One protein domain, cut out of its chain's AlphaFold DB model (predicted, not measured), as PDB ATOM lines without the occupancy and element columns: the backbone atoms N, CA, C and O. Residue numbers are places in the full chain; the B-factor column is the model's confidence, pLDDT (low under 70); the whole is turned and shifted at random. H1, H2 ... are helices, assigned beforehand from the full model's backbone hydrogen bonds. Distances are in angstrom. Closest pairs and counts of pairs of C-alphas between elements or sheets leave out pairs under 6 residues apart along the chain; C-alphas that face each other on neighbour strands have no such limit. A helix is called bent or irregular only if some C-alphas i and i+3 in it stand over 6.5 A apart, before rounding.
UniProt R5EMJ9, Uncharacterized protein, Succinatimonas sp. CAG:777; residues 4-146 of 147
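This is residues 4 to 146 of the 147 residues of an uncharacterized protein of Succinatimonas sp. CAG:777 (UniProt R5EMJ9). Helical arms spread loosely from the bend in H4: the hairpin of H3 and H4a reaches one way, H4b and H5 make a V another way, and long H6 runs off in a third, with short H1 set across it. Residues 132 to 146, of which 132 to 144 belong to H6, stick out. The printed part has 143 residues with six named helices, H1 to H6 in order, and no named strand: all helix. It is loose, radius of gyration of the C-alphas 20.7 A, and flat, spanning 78 by 44 by 23 A.

H1, residues 4 to 13, touches residues 121 to 128 alone of H6, residues 113 to 144, about perpendicular at 81 degrees; the closest C-alphas, of Ala 11 and Leu 124, are 5.9 A apart. H4, residues 50 to 86, was assigned as one helix by its hydrogen bonds but is bent, C-alphas 69 and 72 being 6.8 A apart; its arms H4a, residues 50 to 69, and H4b, residues 72 to 86, stand at 43 degrees. H2, residues 17 to 27, only just touches H4b, with 3 pairs of C-alphas within 8 A. H3, residues 29 to 44, and H4a form a hairpin at a shallow tilt of 6 degrees; their closest C-alphas, of Pro 31 and Ala 64, are 5.8 A apart. H5, residues 95 to 111, only just touches H4b, with 3 such pairs. Residues 113 to 123 of H6 touch H4b; the closest C-alphas, of Ser 74 and Ala 117, are 4.2 A apart. Every O i to N i+4 pair is within hydrogen-bond range in H1, H2, H3, H4a, H4b and H5, and 26 of 28 in H6.

H1 begins at C-alpha 4 (168.214, 193.994, 168.064). H4a measures 28.9 A, H5 24.7 A and H6 46.1 A, ending at C-alpha 144 (201.962, 186.194, 159.530).

The farthest C-alphas, of Glu 47 and Asn 146, are 79.0 A apart. The printed part has no cut and no long link. The pLDDT is under 70 at residues 4 to 21, 131 and 142 to 146.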
ATOM      1  N   TRP A   4     168.528 193.147 166.912       50.38
ATOM      2  CA  TRP A   4     168.214 193.994 168.064       50.38
ATOM      3  C   TRP A   4     168.929 193.568 169.352       50.38
ATOM      4  O   TRP A   4     169.421 194.417 170.093       50.38
ATOM      5  N   GLN A   5     169.054 192.262 169.606       61.66
ATOM      6  CA  GLN A   5     169.799 191.753 170.764       61.66
ATOM      7  C   GLN A   5     171.299 192.035 170.646       61.66
ATOM      8  O   GLN A   5     171.959 192.297 171.649       61.66
ATOM      9  N   GLN A   6     171.830 192.025 169.422       60.72
ATOM     10  CA  GLN A   6     173.231 192.348 169.169       60.72
ATOM     11  C   GLN A   6     173.511 193.832 169.428       60.72
ATOM     12  O   GLN A   6     174.479 194.140 170.112       60.72
ATOM     13  N   ILE A   7     172.636 194.741 168.983       58.56
ATOM     14  CA  ILE A   7     172.777 196.187 169.232       58.56
ATOM     15  C   ILE A   7     172.810 196.494 170.730       58.56
ATOM     16  O   ILE A   7     173.714 197.184 171.195       58.56
ATOM     17  N   VAL A   8     171.866 195.942 171.498       58.69
ATOM     18  CA  VAL A   8     171.782 196.184 172.947       58.69
ATOM     19  C   VAL A   8     173.001 195.608 173.672       58.69
ATOM     20  O   VAL A   8     173.617 196.297 174.485       58.69
ATOM     21  N   ALA A   9     173.411 194.379 173.344       55.69
ATOM     22  CA  ALA A   9     174.578 193.748 173.959       55.69
ATOM     23  C   ALA A   9     175.888 194.489 173.640       55.69
ATOM     24  O   ALA A   9     176.762 194.589 174.500       55.69
ATOM     25  N   PHE A  10     176.021 195.033 172.429       56.03
ATOM     26  CA  PHE A  10     177.216 195.753 171.994       56.03
ATOM     27  C   PHE A  10     177.267 197.179 172.558       56.03
ATOM     28  O   PHE A  10     178.331 197.614 172.996       56.03
ATOM     29  N   ALA A  11     176.133 197.883 172.632       56.59
ATOM     30  CA  ALA A  11     176.044 199.208 173.250       56.59
ATOM     31  C   ALA A  11     176.320 199.161 174.765       56.59
ATOM     32  O   ALA A  11     177.017 200.027 175.288       56.59
ATOM     33  N   LEU A  12     175.843 198.120 175.460       54.81
ATOM     34  CA  LEU A  12     176.082 197.930 176.896       54.81
ATOM     35  C   LEU A  12     177.515 197.474 177.216       54.81
ATOM     36  O   LEU A  12     178.061 197.873 178.240       54.81
ATOM     37  N   ARG A  13     178.153 196.669 176.351       50.50
ATOM     38  CA  ARG A  13     179.547 196.215 176.549       50.50
ATOM     39  C   ARG A  13     180.618 197.235 176.152       50.50
ATOM     40  O   ARG A  13     181.773 197.033 176.507       50.50
ATOM     41  N   GLY A  14     180.268 198.293 175.416       54.25
ATOM     42  CA  GLY A  14     181.226 199.305 174.951       54.25
ATOM     43  C   GLY A  14     181.704 200.291 176.020       54.25
ATOM     44  O   GLY A  14     182.781 200.865 175.878       54.25
ATOM     45  N   LEU A  15     180.940 200.497 177.101       58.94
ATOM     46  CA  LEU A  15     181.324 201.432 178.163       58.94
ATOM     47  C   LEU A  15     182.230 200.770 179.210       58.94
ATOM     48  O   LEU A  15     181.910 199.718 179.761       58.94
ATOM     49  N   LYS A  16     183.332 201.444 179.572       63.28
ATOM     50  CA  LYS A  16     184.156 201.055 180.727       63.28
ATOM     51  C   LYS A  16     183.294 201.098 182.009       63.28
ATOM     52  O   LYS A  16     182.776 202.170 182.336       63.28
ATOM     53  N   PRO A  17     183.207 200.008 182.797       57.91
ATOM     54  CA  PRO A  17     182.337 199.935 183.980       57.91
ATOM     55  C   PRO A  17     182.614 201.024 185.028       57.91
ATOM     56  O   PRO A  17     181.696 201.572 185.634       57.91
ATOM     57  N   SER A  18     183.890 201.388 185.202       65.38
ATOM     58  CA  SER A  18     184.330 202.438 186.134       65.38
ATOM     59  C   SER A  18     183.796 203.829 185.763       65.38
ATOM     60  O   SER A  18     183.438 204.618 186.637       65.38
ATOM     61  N   TYR A  19     183.694 204.122 184.463       67.38
ATOM     62  CA  TYR A  19     183.176 205.394 183.961       67.38
ATOM     63  C   TYR A  19     181.650 205.461 184.124       67.38
ATOM     64  O   TYR A  19     181.120 206.444 184.640       67.38
ATOM     65  N   TYR A  20     180.956 204.368 183.797       68.44
ATOM     66  CA  TYR A  20     179.510 204.242 183.984       68.44
ATOM     67  C   TYR A  20     179.089 204.482 185.442       68.44
ATOM     68  O   TYR A  20     178.206 205.295 185.705       68.44
ATOM     69  N   TRP A  21     179.759 203.835 186.405       66.12
ATOM     70  CA  TRP A  21     179.386 203.920 187.821       66.12
ATOM     71  C   TRP A  21     179.522 205.333 188.402       66.12
ATOM     72  O   TRP A  21     178.651 205.791 189.138       66.12
ATOM     73  N   ARG A  22     180.580 206.068 188.031       73.19
ATOM     74  CA  ARG A  22     180.796 207.447 188.504       73.19
ATOM     75  C   ARG A  22     179.683 208.382 188.046       73.19
ATOM     76  O   ARG A  22     179.179 209.172 188.838       73.19
ATOM     77  N   HIS A  23     179.288 208.277 186.781       71.69
ATOM     78  CA  HIS A  23     178.227 209.116 186.229       71.69
ATOM     79  C   HIS A  23     176.841 208.679 186.698       71.69
ATOM     80  O   HIS A  23     175.995 209.533 186.927       71.69
ATOM     81  N   PHE A  24     176.632 207.387 186.941       73.12
ATOM     82  CA  PHE A  24     175.400 206.884 187.537       73.12
ATOM     83  C   PHE A  24     175.189 207.421 188.963       73.12
ATOM     84  O   PHE A  24     174.144 207.995 189.256       73.12
ATOM     85  N   VAL A  25     176.201 207.323 189.834       74.19
ATOM     86  CA  VAL A  25     176.105 207.790 191.231       74.19
ATOM     87  C   VAL A  25     175.945 209.310 191.311       74.19
ATOM     88  O   VAL A  25     175.110 209.804 192.065       74.19
ATOM     89  N   LEU A  26     176.707 210.068 190.516       71.12
ATOM     90  CA  LEU A  26     176.607 211.532 190.509       71.12
ATOM     91  C   LEU A  26     175.311 212.023 189.849       71.12
ATOM     92  O   LEU A  26     174.721 212.999 190.309       71.12
ATOM     93  N   GLY A  27     174.841 211.333 188.808       72.00
ATOM     94  CA  GLY A  27     173.569 211.623 188.146       72.00
ATOM     95  C   GLY A  27     172.358 211.356 189.040       72.00
ATOM     96  O   GLY A  27     171.352 212.044 188.905       72.00
ATOM     97  N   ALA A  28     172.468 210.426 189.998       77.44
ATOM     98  CA  ALA A  28     171.396 210.076 190.929       77.44
ATOM     99  C   ALA A  28     171.066 211.179 191.955       77.44
ATOM    100  O   ALA A  28     169.986 211.162 192.540       77.44
ATOM    101  N   ILE A  29     171.941 212.170 192.146       81.25
ATOM    102  CA  ILE A  29     171.724 213.261 193.112       81.25
ATOM    103  C   ILE A  29     170.475 214.082 192.758       81.25
ATOM    104  O   ILE A  29     169.636 214.348 193.616       81.25
ATOM    105  N   VAL A  30     170.318 214.456 191.486       77.75
ATOM    106  CA  VAL A  30     169.187 215.269 191.010       77.75
ATOM    107  C   VAL A  30     167.831 214.569 191.203       77.75
ATOM    108  O   VAL A  30     166.945 215.178 191.804       77.75
ATOM    109  N   PRO A  31     167.627 213.308 190.767       80.31
ATOM    110  CA  PRO A  31     166.359 212.624 190.987       80.31
ATOM    111  C   PRO A  31     166.063 212.382 192.470       80.31
ATOM    112  O   PRO A  31     164.905 212.484 192.861       80.31
ATOM    113  N   VAL A  32     167.076 212.143 193.315       85.12
ATOM    114  CA  VAL A  32     166.878 212.030 194.774       85.12
ATOM    115  C   VAL A  32     166.331 213.332 195.362       85.12
ATOM    116  O   VAL A  32     165.378 213.293 196.139       85.12
ATOM    117  N   ILE A  33     166.875 214.484 194.959       84.31
ATOM    118  CA  ILE A  33     166.387 215.796 195.411       84.31
ATOM    119  C   ILE A  33     164.939 216.029 194.954       84.31
ATOM    120  O   ILE A  33     164.108 216.452 195.756       84.31
ATOM    121  N   ILE A  34     164.613 215.713 193.696       81.81
ATOM    122  CA  ILE A  34     163.256 215.885 193.149       81.81
ATOM    123  C   ILE A  34     162.244 214.989 193.877       81.81
ATOM    124  O   ILE A  34     161.165 215.455 194.245       81.81
ATOM    125  N   ILE A  35     162.591 213.722 194.128       84.94
ATOM    126  CA  ILE A  35     161.735 212.791 194.878       84.94
ATOM    127  C   ILE A  35     161.533 213.292 196.315       84.94
ATOM    128  O   ILE A  35     160.404 213.307 196.799       84.94
ATOM    129  N   GLY A  36     162.598 213.754 196.981       85.88
ATOM    130  CA  GLY A  36     162.513 214.321 198.329       85.88
ATOM    131  C   GLY A  36     161.600 215.550 198.405       85.88
ATOM    132  O   GLY A  36     160.783 215.655 199.319       85.88
ATOM    133  N   LEU A  37     161.676 216.439 197.410       84.69
ATOM    134  CA  LEU A  37     160.808 217.613 197.314       84.69
ATOM    135  C   LEU A  37     159.337 217.220 197.109       84.69
ATOM    136  O   LEU A  37     158.456 217.778 197.757       84.69
ATOM    137  N   GLN A  38     159.064 216.226 196.264       80.12
ATOM    138  CA  GLN A  38     157.704 215.722 196.053       80.12
ATOM    139  C   GLN A  38     157.108 215.107 197.319       80.12
ATOM    140  O   GLN A  38     155.952 215.367 197.645       80.12
ATOM    141  N   ILE A  39     157.902 214.332 198.060       84.06
ATOM    142  CA  ILE A  39     157.485 213.775 199.348       84.06
ATOM    143  C   ILE A  39     157.122 214.907 200.319       84.06
ATOM    144  O   ILE A  39     156.062 214.867 200.941       84.06
ATOM    145  N   TYR A  40     157.952 215.949 200.403       86.38
ATOM    146  CA  TYR A  40     157.673 217.121 201.235       86.38
ATOM    147  C   TYR A  40     156.362 217.825 200.846       86.38
ATOM    148  O   TYR A  40     155.552 218.143 201.719       86.38
ATOM    149  N   VAL A  41     156.117 218.028 199.547       82.81
ATOM    150  CA  VAL A  41     154.875 218.636 199.039       82.81
ATOM    151  C   VAL A  41     153.657 217.792 199.415       82.81
ATOM    152  O   VAL A  41     152.654 218.349 199.853       82.81
ATOM    153  N   VAL A  42     153.740 216.466 199.311       82.19
ATOM    154  CA  VAL A  42     152.650 215.562 199.706       82.19
ATOM    155  C   VAL A  42     152.350 215.662 201.203       82.19
ATOM    156  O   VAL A  42     151.190 215.778 201.578       82.19
ATOM    157  N   PHE A  43     153.371 215.672 202.065       80.62
ATOM    158  CA  PHE A  43     153.168 215.789 203.515       80.62
ATOM    159  C   PHE A  43     152.684 217.175 203.961       80.62
ATOM    160  O   PHE A  43     152.056 217.292 205.011       80.62
ATOM    161  N   SER A  44     152.960 218.217 203.175       83.31
ATOM    162  CA  SER A  44     152.578 219.597 203.496       83.31
ATOM    163  C   SER A  44     151.161 219.963 203.040       83.31
ATOM    164  O   SER A  44     150.631 220.977 203.486       83.31
ATOM    165  N   ASN A  45     150.541 219.170 202.156       78.38
ATOM    166  CA  ASN A  45     149.235 219.469 201.569       78.38
ATOM    167  C   ASN A  45     148.186 218.417 201.976       78.38
ATOM    168  O   ASN A  45     148.133 217.346 201.368       78.38
ATOM    169  N   PRO A  46     147.306 218.715 202.951       71.81
ATOM    170  CA  PRO A  46     146.303 217.763 203.441       71.81
ATOM    171  C   PRO A  46     145.175 217.471 202.436       71.81
ATOM    172  O   PRO A  46     144.403 216.539 202.639       71.81
ATOM    173  N   GLU A  47     145.072 218.245 201.351       77.62
ATOM    174  CA  GLU A  47     144.057 218.062 200.301       77.62
ATOM    175  C   GLU A  47     144.398 216.939 199.310       77.62
ATOM    176  O   GLU A  47     143.545 216.499 198.535       77.62
ATOM    177  N   ILE A  48     145.644 216.453 199.311       77.19
ATOM    178  CA  ILE A  48     146.071 215.403 198.390       77.19
ATOM    179  C   ILE A  48     145.624 214.047 198.936       77.19
ATOM    180  O   ILE A  48     146.101 213.576 199.965       77.19
ATOM    181  N   SER A  49     144.730 213.383 198.202       79.88
ATOM    182  CA  SER A  49     144.352 211.996 198.482       79.88
ATOM    183  C   SER A  49     145.583 211.083 198.508       79.88
ATOM    184  O   SER A  49     146.411 211.096 197.594       79.88
ATOM    185  N   THR A  50     145.674 210.213 199.517       75.69
ATOM    186  CA  THR A  50     146.767 209.239 199.658       75.69
ATOM    187  C   THR A  50     146.959 208.398 198.388       75.69
ATOM    188  O   THR A  50     148.087 208.079 198.019       75.69
ATOM    189  N   GLY A  51     145.873 208.086 197.670       77.19
ATOM    190  CA  GLY A  51     145.935 207.328 196.417       77.19
ATOM    191  C   GLY A  51     146.613 208.088 195.272       77.19
ATOM    192  O   GLY A  51     147.443 207.519 194.564       77.19
ATOM    193  N   THR A  52     146.317 209.381 195.104       80.38
ATOM    194  CA  THR A  52     146.927 210.202 194.043       80.38
ATOM    195  C   THR A  52     148.386 210.527 194.352       80.38
ATOM    196  O   THR A  52     149.216 210.519 193.442       80.38
ATOM    197  N   ALA A  53     148.726 210.717 195.630       79.88
ATOM    198  CA  ALA A  53     150.102 210.909 196.077       79.88
ATOM    199  C   ALA A  53     151.002 209.708 195.742       79.88
ATOM    200  O   ALA A  53     152.077 209.883 195.168       79.88
ATOM    201  N   VAL A  54     150.556 208.483 196.049       80.88
ATOM    202  CA  VAL A  54     151.341 207.261 195.801       80.88
ATOM    203  C   VAL A  54     151.583 207.048 194.307       80.88
ATOM    204  O   VAL A  54     152.714 206.778 193.906       80.88
ATOM    205  N   ILE A  55     150.554 207.225 193.470       84.31
ATOM    206  CA  ILE A  55     150.678 207.098 192.008       84.31
ATOM    207  C   ILE A  55     151.632 208.167 191.449       84.31
ATOM    208  O   ILE A  55     152.488 207.865 190.611       84.31
ATOM    209  N   GLY A  56     151.537 209.403 191.950       83.31
ATOM    210  CA  GLY A  56     152.451 210.488 191.595       83.31
ATOM    211  C   GLY A  56     153.904 210.131 191.910       83.31
ATOM    212  O   GLY A  56     154.752 210.155 191.025       83.31
ATOM    213  N   ILE A  57     154.193 209.710 193.140       83.75
ATOM    214  CA  ILE A  57     155.555 209.340 193.554       83.75
ATOM    215  C   ILE A  57     156.094 208.169 192.715       83.75
ATOM    216  O   ILE A  57     157.223 208.240 192.229       83.75
ATOM    217  N   LEU A  58     155.292 207.123 192.478       85.94
ATOM    218  CA  LEU A  58     155.713 205.967 191.675       85.94
ATOM    219  C   LEU A  58     156.059 206.346 190.230       85.94
ATOM    220  O   LEU A  58     157.077 205.899 189.703       85.94
ATOM    221  N   SER A  59     155.225 207.172 189.591       84.88
ATOM    222  CA  SER A  59     155.453 207.613 188.208       84.88
ATOM    223  C   SER A  59     156.721 208.464 188.076       84.88
ATOM    224  O   SER A  59     157.498 208.262 187.140       84.88
ATOM    225  N   TYR A  60     157.004 209.329 189.056       84.25
ATOM    226  CA  TYR A  60     158.259 210.079 189.118       84.25
ATOM    227  C   TYR A  60     159.478 209.178 189.321       84.25
ATOM    228  O   TYR A  60     160.482 209.368 188.638       84.25
ATOM    229  N   ILE A  61     159.403 208.184 190.211       86.19
ATOM    230  CA  ILE A  61     160.497 207.223 190.421       86.19
ATOM    231  C   ILE A  61     160.778 206.446 189.131       86.19
ATOM    232  O   ILE A  61     161.935 206.318 188.731       86.19
ATOM    233  N   ALA A  62     159.734 205.967 188.449       87.25
ATOM    234  CA  ALA A  62     159.879 205.248 187.186       87.25
ATOM    235  C   ALA A  62     160.541 206.122 186.106       87.25
ATOM    236  O   ALA A  62     161.490 205.683 185.453       87.25
ATOM    237  N   GLY A  63     160.101 207.378 185.966       85.44
ATOM    238  CA  GLY A  63     160.712 208.339 185.046       85.44
ATOM    239  C   GLY A  63     162.171 208.637 185.396       85.44
ATOM    240  O   GLY A  63     163.042 208.578 184.530       85.44
ATOM    241  N   ALA A  64     162.462 208.886 186.673       84.19
ATOM    242  CA  ALA A  64     163.809 209.147 187.166       84.19
ATOM    243  C   ALA A  64     164.765 207.978 186.900       84.19
ATOM    244  O   ALA A  64     165.875 208.201 186.426       84.19
ATOM    245  N   LEU A  65     164.337 206.736 187.150       84.31
ATOM    246  CA  LEU A  65     165.127 205.540 186.848       84.31
ATOM    247  C   LEU A  65     165.385 205.395 185.347       84.31
ATOM    248  O   LEU A  65     166.510 205.095 184.946       84.31
ATOM    249  N   PHE A  66     164.374 205.653 184.517       85.94
ATOM    250  CA  PHE A  66     164.521 205.623 183.063       85.94
ATOM    251  C   PHE A  66     165.564 206.642 182.576       85.94
ATOM    252  O   PHE A  66     166.489 206.291 181.842       85.94
ATOM    253  N   LEU A  67     165.472 207.889 183.048       84.69
ATOM    254  CA  LEU A  67     166.438 208.951 182.756       84.69
ATOM    255  C   LEU A  67     167.842 208.611 183.279       84.69
ATOM    256  O   LEU A  67     168.825 208.843 182.581       84.69
ATOM    257  N   LEU A  68     167.944 208.015 184.469       82.62
ATOM    258  CA  LEU A  68     169.214 207.648 185.092       82.62
ATOM    259  C   LEU A  68     169.955 206.543 184.321       82.62
ATOM    260  O   LEU A  68     171.179 206.585 184.221       82.62
ATOM    261  N   ILE A  69     169.228 205.582 183.744       81.88
ATOM    262  CA  ILE A  69     169.807 204.538 182.883       81.88
ATOM    263  C   ILE A  69     170.287 205.129 181.551       81.88
ATOM    264  O   ILE A  69     171.327 204.720 181.036       81.88
ATOM    265  N   LEU A  70     169.565 206.105 180.993       83.69
ATOM    266  CA  LEU A  70     169.937 206.759 179.732       83.69
ATOM    267  C   LEU A  70     171.081 207.773 179.889       83.69
ATOM    268  O   LEU A  70     171.858 207.986 178.955       83.69
ATOM    269  N   TYR A  71     171.206 208.383 181.063       83.62
ATOM    270  CA  TYR A  71     172.187 209.419 181.368       83.62
ATOM    271  C   TYR A  71     173.645 209.091 180.990       83.62
ATOM    272  O   TYR A  71     174.276 209.919 180.326       83.62
ATOM    273  N   PRO A  72     174.212 207.916 181.332       80.75
ATOM    274  CA  PRO A  72     175.583 207.575 180.949       80.75
ATOM    275  C   PRO A  72     175.795 207.562 179.427       80.75
ATOM    276  O   PRO A  72     176.873 207.935 178.963       80.75
ATOM    277  N   PHE A  73     174.772 207.212 178.641       81.94
ATOM    278  CA  PHE A  73     174.837 207.260 177.178       81.94
ATOM    279  C   PHE A  73     174.809 208.697 176.650       81.94
ATOM    280  O   PHE A  73     175.591 209.046 175.767       81.94
ATOM    281  N   SER A  74     173.947 209.545 177.219       86.06
ATOM    282  CA  SER A  74     173.896 210.980 176.904       86.06
ATOM    283  C   SER A  74     175.232 211.667 177.210       86.06
ATOM    284  O   SER A  74     175.764 212.428 176.400       86.06
ATOM    285  N   ARG A  75     175.837 211.332 178.357       83.69
ATOM    286  CA  ARG A  75     177.132 211.873 178.768       83.69
ATOM    287  C   ARG A  75     178.261 211.451 177.838       83.69
ATOM    288  O   ARG A  75     179.079 212.293 177.478       83.69
ATOM    289  N   PHE A  76     178.282 210.185 177.433       83.12
ATOM    290  CA  PHE A  76     179.255 209.695 176.465       83.12
ATOM    291  C   PHE A  76     179.168 210.467 175.139       83.12
ATOM    292  O   PHE A  76     180.187 210.942 174.646       83.12
ATOM    293  N   ALA A  77     177.955 210.677 174.613       85.88
ATOM    294  CA  ALA A  77     177.748 211.463 173.395       85.88
ATOM    295  C   ALA A  77     178.285 212.894 173.536       85.88
ATOM    296  O   ALA A  77     178.993 213.385 172.660       85.88
ATOM    297  N   TYR A  78     177.972 213.550 174.656       86.19
ATOM    298  CA  TYR A  78     178.453 214.894 174.949       86.19
ATOM    299  C   TYR A  78     179.976 214.966 174.989       86.19
ATOM    300  O   TYR A  78     180.555 215.855 174.375       86.19
ATOM    301  N   GLU A  79     180.629 214.036 175.685       83.19
ATOM    302  CA  GLU A  79     182.088 214.036 175.769       83.19
ATOM    303  C   GLU A  79     182.733 213.759 174.414       83.19
ATOM    304  O   GLU A  79     183.664 214.471 174.061       83.19
ATOM    305  N   SER A  80     182.176 212.854 173.599       81.50
ATOM    306  CA  SER A  80     182.641 212.652 172.219       81.50
ATOM    307  C   SER A  80     182.528 213.925 171.370       81.50
ATOM    308  O   SER A  80     183.431 214.235 170.600       81.50
ATOM    309  N   ILE A  81     181.437 214.686 171.512       85.88
ATOM    310  CA  ILE A  81     181.242 215.947 170.780       85.88
ATOM    311  C   ILE A  81     182.204 217.026 171.289       85.88
ATOM    312  O   ILE A  81     182.822 217.721 170.489       85.88
ATOM    313  N   VAL A  82     182.347 217.180 172.606       84.56
ATOM    314  CA  VAL A  82     183.247 218.182 173.192       84.56
ATOM    315  C   VAL A  82     184.700 217.878 172.857       84.56
ATOM    316  O   VAL A  82     185.427 218.800 172.509       84.56
ATOM    317  N   GLU A  83     185.117 216.615 172.909       84.88
ATOM    318  CA  GLU A  83     186.458 216.188 172.507       84.88
ATOM    319  C   GLU A  83     186.696 216.447 171.015       84.88
ATOM    320  O   GLU A  83     187.744 216.970 170.644       84.88
ATOM    321  N   PHE A  84     185.702 216.186 170.161       84.62
ATOM    322  CA  PHE A  84     185.777 216.515 168.737       84.62
ATOM    323  C   PHE A  84     185.919 218.026 168.483       84.62
ATOM    324  O   PHE A  84     186.693 218.435 167.621       84.62
ATOM    325  N   VAL A  85     185.195 218.863 169.234       87.06
ATOM    326  CA  VAL A  85     185.214 220.327 169.070       87.06
ATOM    327  C   VAL A  85     186.466 220.962 169.682       87.06
ATOM    328  O   VAL A  85     187.064 221.846 169.075       87.06
ATOM    329  N   MET A  86     186.858 220.552 170.890       84.81
ATOM    330  CA  MET A  86     188.002 221.131 171.602       84.81
ATOM    331  C   MET A  86     189.339 220.541 171.153       84.81
ATOM    332  O   MET A  86     190.355 221.231 171.247       84.81
ATOM    333  N   GLY A  87     189.365 219.297 170.670       84.12
ATOM    334  CA  GLY A  87     190.599 218.585 170.356       84.12
ATOM    335  C   GLY A  87     191.527 218.493 171.572       84.12
ATOM    336  O   GLY A  87     191.084 218.271 172.696       84.12
ATOM    337  N   ASN A  88     192.827 218.716 171.358       84.56
ATOM    338  CA  ASN A  88     193.853 218.661 172.410       84.56
ATOM    339  C   ASN A  88     194.090 220.016 173.119       84.56
ATOM    340  O   ASN A  88     195.197 220.298 173.581       84.56
ATOM    341  N   ASN A  89     193.084 220.896 173.161       84.38
ATOM    342  CA  ASN A  89     193.218 222.216 173.778       84.38
ATOM    343  C   ASN A  89     192.928 222.167 175.283       84.38
ATOM    344  O   ASN A  89     191.885 221.677 175.717       84.38
ATOM    345  N   VAL A  90     193.825 222.741 176.089       80.31
ATOM    346  CA  VAL A  90     193.659 222.842 177.546       80.31
ATOM    347  C   VAL A  90     193.127 224.228 177.903       80.31
ATOM    348  O   VAL A  90     193.829 225.228 177.764       80.31
ATOM    349  N   ILE A  91     191.883 224.296 178.383       80.69
ATOM    350  CA  ILE A  91     191.263 225.544 178.848       80.69
ATOM    351  C   ILE A  91     191.500 225.687 180.353       80.69
ATOM    352  O   ILE A  91     190.948 224.932 181.154       80.69
ATOM    353  N   ILE A  92     192.298 226.680 180.745       85.06
ATOM    354  CA  ILE A  92     192.526 227.027 182.151       85.06
ATOM    355  C   ILE A  92     191.469 228.054 182.564       85.06
ATOM    356  O   ILE A  92     191.364 229.125 181.972       85.06
ATOM    357  N   SER A  93     190.669 227.723 183.574       84.94
ATOM    358  CA  SER A  93     189.611 228.594 184.098       84.94
ATOM    359  C   SER A  93     189.559 228.531 185.624       84.94
ATOM    360  O   SER A  93     190.172 227.660 186.244       84.94
ATOM    361  N   ASN A  94     188.849 229.475 186.246       93.00
ATOM    362  CA  ASN A  94     188.652 229.475 187.694       93.00
ATOM    363  C   ASN A  94     187.931 228.185 188.130       93.00
ATOM    364  O   ASN A  94     186.913 227.816 187.541       93.00
ATOM    365  N   ALA A  95     188.432 227.538 189.186       88.25
ATOM    366  CA  ALA A  95     187.885 226.293 189.717       88.25
ATOM    367  C   ALA A  95     186.380 226.380 190.017       88.25
ATOM    368  O   ALA A  95     185.647 225.436 189.723       88.25
ATOM    369  N   LEU A  96     185.906 227.515 190.544       89.56
ATOM    370  CA  LEU A  96     184.490 227.697 190.858       89.56
ATOM    371  C   LEU A  96     183.635 227.738 189.585       89.56
ATOM    372  O   LEU A  96     182.648 227.015 189.487       89.56
ATOM    373  N   LEU A  97     184.054 228.513 188.579       87.94
ATOM    374  CA  LEU A  97     183.357 228.599 187.289       87.94
ATOM    375  C   LEU A  97     183.342 227.252 186.564       87.94
ATOM    376  O   LEU A  97     182.302 226.843 186.047       87.94
ATOM    377  N   PHE A  98     184.471 226.540 186.563       86.69
ATOM    378  CA  PHE A  98     184.575 225.214 185.961       86.69
ATOM    379  C   PHE A  98     183.630 224.213 186.630       86.69
ATOM    380  O   PHE A  98     182.935 223.457 185.948       86.69
ATOM    381  N   LEU A  99     183.569 224.227 187.963       85.31
ATOM    382  CA  LEU A  99     182.693 223.346 188.725       85.31
ATOM    383  C   LEU A  99     181.216 223.670 188.465       85.31
ATOM    384  O   LEU A  99     180.439 222.759 188.182       85.31
ATOM    385  N   THR A 100     180.834 224.950 188.488       85.44
ATOM    386  CA  THR A 100     179.464 225.394 188.187       85.44
ATOM    387  C   THR A 100     179.039 224.980 186.784       85.44
ATOM    388  O   THR A 100     177.991 224.356 186.627       85.44
ATOM    389  N   TYR A 101     179.866 225.252 185.771       87.38
ATOM    390  CA  TYR A 101     179.614 224.810 184.400       87.38
ATOM    391  C   TYR A 101     179.399 223.298 184.338       87.38
ATOM    392  O   TYR A 101     178.418 222.827 183.768       87.38
ATOM    393  N   LYS A 102     180.268 222.533 185.004       84.12
ATOM    394  CA  LYS A 102     180.202 221.073 185.016       84.12
ATOM    395  C   LYS A 102     178.888 220.554 185.608       84.12
ATOM    396  O   LYS A 102     178.291 219.651 185.025       84.12
ATOM    397  N   TYR A 103     178.402 221.147 186.701       82.25
ATOM    398  CA  TYR A 103     177.098 220.803 187.280       82.25
ATOM    399  C   TYR A 103     175.918 221.210 186.393       82.25
ATOM    400  O   TYR A 103     174.995 220.414 186.220       82.25
ATOM    401  N   ILE A 104     175.955 222.399 185.784       84.56
ATOM    402  CA  ILE A 104     174.904 222.849 184.859       84.56
ATOM    403  C   ILE A 104     174.824 221.907 183.652       84.56
ATOM    404  O   ILE A 104     173.738 221.445 183.305       84.56
ATOM    405  N   SER A 105     175.964 221.541 183.056       84.56
ATOM    406  CA  SER A 105     176.009 220.567 181.962       84.56
ATOM    407  C   SER A 105     175.412 219.224 182.373       84.56
ATOM    408  O   SER A 105     174.701 218.608 181.584       84.56
ATOM    409  N   TYR A 106     175.663 218.760 183.601       82.62
ATOM    410  CA  TYR A 106     175.070 217.519 184.096       82.62
ATOM    411  C   TYR A 106     173.548 217.597 184.239       82.62
ATOM    412  O   TYR A 106     172.877 216.642 183.851       82.62
ATOM    413  N   ALA A 107     173.004 218.714 184.729       80.81
ATOM    414  CA  ALA A 107     171.559 218.915 184.822       80.81
ATOM    415  C   ALA A 107     170.904 218.941 183.432       80.81
ATOM    416  O   ALA A 107     169.933 218.224 183.191       80.81
ATOM    417  N   ILE A 108     171.485 219.690 182.489       85.19
ATOM    418  CA  ILE A 108     170.997 219.771 181.105       85.19
ATOM    419  C   ILE A 108     171.034 218.386 180.443       85.19
ATOM    420  O   ILE A 108     170.037 217.944 179.876       85.19
ATOM    421  N   LEU A 109     172.152 217.662 180.552       87.25
ATOM    422  CA  LEU A 109     172.290 216.329 179.958       87.25
ATOM    423  C   LEU A 109     171.316 215.311 180.538       87.25
ATOM    424  O   LEU A 109     170.907 214.408 179.811       87.25
ATOM    425  N   LEU A 110     170.953 215.449 181.816       82.25
ATOM    426  CA  LEU A 110     169.936 214.618 182.444       82.25
ATOM    427  C   LEU A 110     168.553 214.929 181.859       82.25
ATOM    428  O   LEU A 110     167.881 214.011 181.404       82.25
ATOM    429  N   CYS A 111     168.161 216.205 181.778       81.38
ATOM    430  CA  CYS A 111     166.870 216.614 181.211       81.38
ATOM    431  C   CYS A 111     166.709 216.204 179.738       81.38
ATOM    432  O   CYS A 111     165.660 215.703 179.340       81.38
ATOM    433  N   PHE A 112     167.760 216.368 178.933       83.81
ATOM    434  CA  PHE A 112     167.757 216.010 177.511       83.81
ATOM    435  C   PHE A 112     168.223 214.575 177.245       83.81
ATOM    436  O   PHE A 112     168.410 214.184 176.088       83.81
ATOM    437  N   SER A 113     168.384 213.754 178.289       84.94
ATOM    438  CA  SER A 113     168.955 212.418 178.140       84.94
ATOM    439  C   SER A 113     168.132 211.523 177.221       84.94
ATOM    440  O   SER A 113     168.710 210.689 176.532       84.94
ATOM    441  N   PHE A 114     166.808 211.694 177.167       84.44
ATOM    442  CA  PHE A 114     165.959 210.892 176.284       84.44
ATOM    443  C   PHE A 114     166.255 211.133 174.792       84.44
ATOM    444  O   PHE A 114     166.123 210.213 173.991       84.44
ATOM    445  N   VAL A 115     166.692 212.346 174.428       87.94
ATOM    446  CA  VAL A 115     167.016 212.736 173.044       87.94
ATOM    447  C   VAL A 115     168.465 212.413 172.705       87.94
ATOM    448  O   VAL A 115     168.766 211.927 171.618       87.94
ATOM    449  N   ILE A 116     169.376 212.685 173.641       85.75
ATOM    450  CA  ILE A 116     170.819 212.586 173.402       85.75
ATOM    451  C   ILE A 116     171.308 211.135 173.539       85.75
ATOM    452  O   ILE A 116     172.224 210.725 172.829       85.75
ATOM    453  N   ALA A 117     170.690 210.314 174.396       85.88
ATOM    454  CA  ALA A 117     171.098 208.919 174.573       85.88
ATOM    455  C   ALA A 117     171.028 208.069 173.285       85.88
ATOM    456  O   ALA A 117     171.978 207.320 173.049       85.88
ATOM    457  N   PRO A 118     169.999 208.183 172.417       84.31
ATOM    458  CA  PRO A 118     170.011 207.564 171.091       84.31
ATOM    459  C   PRO A 118     171.267 207.885 170.272       84.31
ATOM    460  O   PRO A 118     171.859 206.984 169.683       84.31
ATOM    461  N   ILE A 119     171.722 209.143 170.290       84.94
ATOM    462  CA  ILE A 119     172.947 209.570 169.597       84.94
ATOM    463  C   ILE A 119     174.165 208.874 170.214       84.94
ATOM    464  O   ILE A 119     174.983 208.304 169.493       84.94
ATOM    465  N   GLY A 120     174.256 208.840 171.546       82.25
ATOM    466  CA  GLY A 120     175.328 208.136 172.256       82.25
ATOM    467  C   GLY A 120     175.394 206.644 171.931       82.25
ATOM    468  O   GLY A 120     176.478 206.110 171.702       82.25
ATOM    469  N   MET A 121     174.240 205.977 171.834       78.50
ATOM    470  CA  MET A 121     174.164 204.570 171.430       78.50
ATOM    471  C   MET A 121     174.663 204.344 169.997       78.50
ATOM    472  O   MET A 121     175.374 203.370 169.750       78.50
ATOM    473  N   ILE A 122     174.349 205.250 169.064       81.62
ATOM    474  CA  ILE A 122     174.847 205.178 167.683       81.62
ATOM    475  C   ILE A 122     176.374 205.329 167.651       81.62
ATOM    476  O   ILE A 122     177.051 204.526 167.008       81.62
ATOM    477  N   ILE A 123     176.933 206.309 168.372       79.00
ATOM    478  CA  ILE A 123     178.388 206.533 168.428       79.00
ATOM    479  C   ILE A 123     179.103 205.288 168.975       79.00
ATOM    480  O   ILE A 123     180.076 204.823 168.379       79.00
ATOM    481  N   LEU A 124     178.589 204.690 170.056       77.50
ATOM    482  CA  LEU A 124     179.141 203.457 170.637       77.50
ATOM    483  C   LEU A 124     179.130 202.280 169.659       77.50
ATOM    484  O   LEU A 124     180.085 201.501 169.614       77.50
ATOM    485  N   PHE A 125     178.067 202.148 168.865       75.88
ATOM    486  CA  PHE A 125     177.960 201.081 167.875       75.88
ATOM    487  C   PHE A 125     179.080 201.165 166.827       75.88
ATOM    488  O   PHE A 125     179.746 200.164 166.547       75.88
ATOM    489  N   PHE A 126     179.335 202.360 166.285       76.88
ATOM    490  CA  PHE A 126     180.424 202.564 165.326       76.88
ATOM    491  C   PHE A 126     181.802 202.383 165.965       76.88
ATOM    492  O   PHE A 126     182.667 201.741 165.363       76.88
ATOM    493  N   TYR A 127     181.987 202.879 167.189       73.81
ATOM    494  CA  TYR A 127     183.247 202.754 167.914       73.81
ATOM    495  C   TYR A 127     183.640 201.287 168.130       73.81
ATOM    496  O   TYR A 127     184.738 200.869 167.763       73.81
ATOM    497  N   ASN A 128     182.724 200.459 168.639       73.44
ATOM    498  CA  ASN A 128     183.019 199.048 168.879       73.44
ATOM    499  C   ASN A 128     183.210 198.254 167.575       73.44
ATOM    500  O   ASN A 128     184.024 197.332 167.530       73.44
ATOM    501  N   LYS A 129     182.494 198.610 166.497       71.88
ATOM    502  CA  LYS A 129     182.684 197.983 165.179       71.88
ATOM    503  C   LYS A 129     184.095 198.241 164.645       71.88
ATOM    504  O   LYS A 129     184.700 197.349 164.057       71.88
ATOM    505  N   HIS A 130     184.613 199.449 164.854       70.25
ATOM    506  CA  HIS A 130     185.973 199.815 164.472       70.25
ATOM    507  C   HIS A 130     187.018 199.048 165.296       70.25
ATOM    508  O   HIS A 130     187.917 198.438 164.726       70.25
ATOM    509  N   GLN A 131     186.850 198.991 166.622       68.12
ATOM    510  CA  GLN A 131     187.744 198.243 167.519       68.12
ATOM    511  C   GLN A 131     187.810 196.746 167.173       68.12
ATOM    512  O   GLN A 131     188.887 196.157 167.173       68.12
ATOM    513  N   PHE A 132     186.677 196.131 166.817       70.25
ATOM    514  CA  PHE A 132     186.644 194.724 166.412       70.25
ATOM    515  C   PHE A 132     187.411 194.464 165.105       70.25
ATOM    516  O   PHE A 132     188.091 193.447 164.989       70.25
ATOM    517  N   LYS A 133     187.336 195.384 164.133       73.62
ATOM    518  CA  LYS A 133     188.111 195.281 162.886       73.62
ATOM    519  C   LYS A 133     189.614 195.368 163.139       73.62
ATOM    520  O   LYS A 133     190.345 194.503 162.672       73.62
ATOM    521  N   LEU A 134     190.049 196.348 163.932       75.19
ATOM    522  CA  LEU A 134     191.460 196.507 164.292       75.19
ATOM    523  C   LEU A 134     192.009 195.271 165.017       75.19
ATOM    524  O   LEU A 134     193.116 194.827 164.732       75.19
ATOM    525  N   ALA A 135     191.219 194.675 165.915       74.56
ATOM    526  CA  ALA A 135     191.605 193.448 166.609       74.56
ATOM    527  C   ALA A 135     191.767 192.251 165.652       74.56
ATOM    528  O   ALA A 135     192.652 191.423 165.857       74.56
ATOM    529  N   GLN A 136     190.945 192.152 164.599       75.38
ATOM    530  CA  GLN A 136     191.115 191.121 163.571       75.38
ATOM    531  C   GLN A 136     192.354 191.362 162.708       75.38
ATOM    532  O   GLN A 136     193.095 190.418 162.455       75.38
ATOM    533  N   GLU A 137     192.614 192.602 162.295       78.38
ATOM    534  CA  GLU A 137     193.811 192.952 161.519       78.38
ATOM    535  C   GLU A 137     195.098 192.643 162.302       78.38
ATOM    536  O   GLU A 137     196.023 192.044 161.756       78.38
ATOM    537  N   GLN A 138     195.130 192.948 163.603       76.62
ATOM    538  CA  GLN A 138     196.248 192.604 164.490       76.62
ATOM    539  C   GLN A 138     196.409 191.093 164.694       76.62
ATOM    540  O   GLN A 138     197.533 190.599 164.749       76.62
ATOM    541  N   ALA A 139     195.305 190.345 164.788       73.88
ATOM    542  CA  ALA A 139     195.355 188.890 164.903       73.88
ATOM    543  C   ALA A 139     195.906 188.238 163.626       73.88
ATOM    544  O   ALA A 139     196.723 187.331 163.727       73.88
ATOM    545  N   VAL A 140     195.508 188.733 162.447       73.88
ATOM    546  CA  VAL A 140     196.007 188.252 161.149       73.88
ATOM    547  C   VAL A 140     197.499 188.564 160.988       73.88
ATOM    548  O   VAL A 140     198.272 187.656 160.688       73.88
ATOM    549  N   GLN A 141     197.932 189.793 161.294       72.06
ATOM    550  CA  GLN A 141     199.349 190.186 161.245       72.06
ATOM    551  C   GLN A 141     200.222 189.416 162.251       72.06
ATOM    552  O   GLN A 141     201.350 189.048 161.937       72.06
ATOM    553  N   GLY A 142     199.699 189.116 163.444       67.19
ATOM    554  CA  GLY A 142     200.395 188.296 164.437       67.19
ATOM    555  C   GLY A 142     200.593 186.841 163.999       67.19
ATOM    556  O   GLY A 142     201.587 186.225 164.378       67.19
ATOM    557  N   THR A 143     199.693 186.282 163.185       65.38
ATOM    558  CA  THR A 143     199.900 184.962 162.559       65.38
ATOM    559  C   THR A 143     200.923 184.993 161.424       65.38
ATOM    560  O   THR A 143     201.683 184.040 161.306       65.38
ATOM    561  N   GLU A 144     200.988 186.066 160.630       61.69
ATOM    562  CA  GLU A 144     201.962 186.194 159.530       61.69
ATOM    563  C   GLU A 144     203.393 186.467 160.021       61.69
ATOM    564  O   GLU A 144     204.345 186.050 159.378       61.69
ATOM    565  N   GLN A 145     203.570 187.121 161.175       58.38
ATOM    566  CA  GLN A 145     204.897 187.334 161.779       58.38
ATOM    567  C   GLN A 145     205.461 186.108 162.520       58.38
ATOM    568  O   GLN A 145     206.637 186.107 162.878       58.38
ATOM    569  N   ASN A 146     204.635 185.091 162.782       56.81
ATOM    570  CA  ASN A 146     205.034 183.842 163.445       56.81
ATOM    571  C   ASN A 146     205.183 182.658 162.462       56.81
ATOM    572  O   ASN A 146     205.307 181.515 162.912       56.81
TER     573      ASN A 146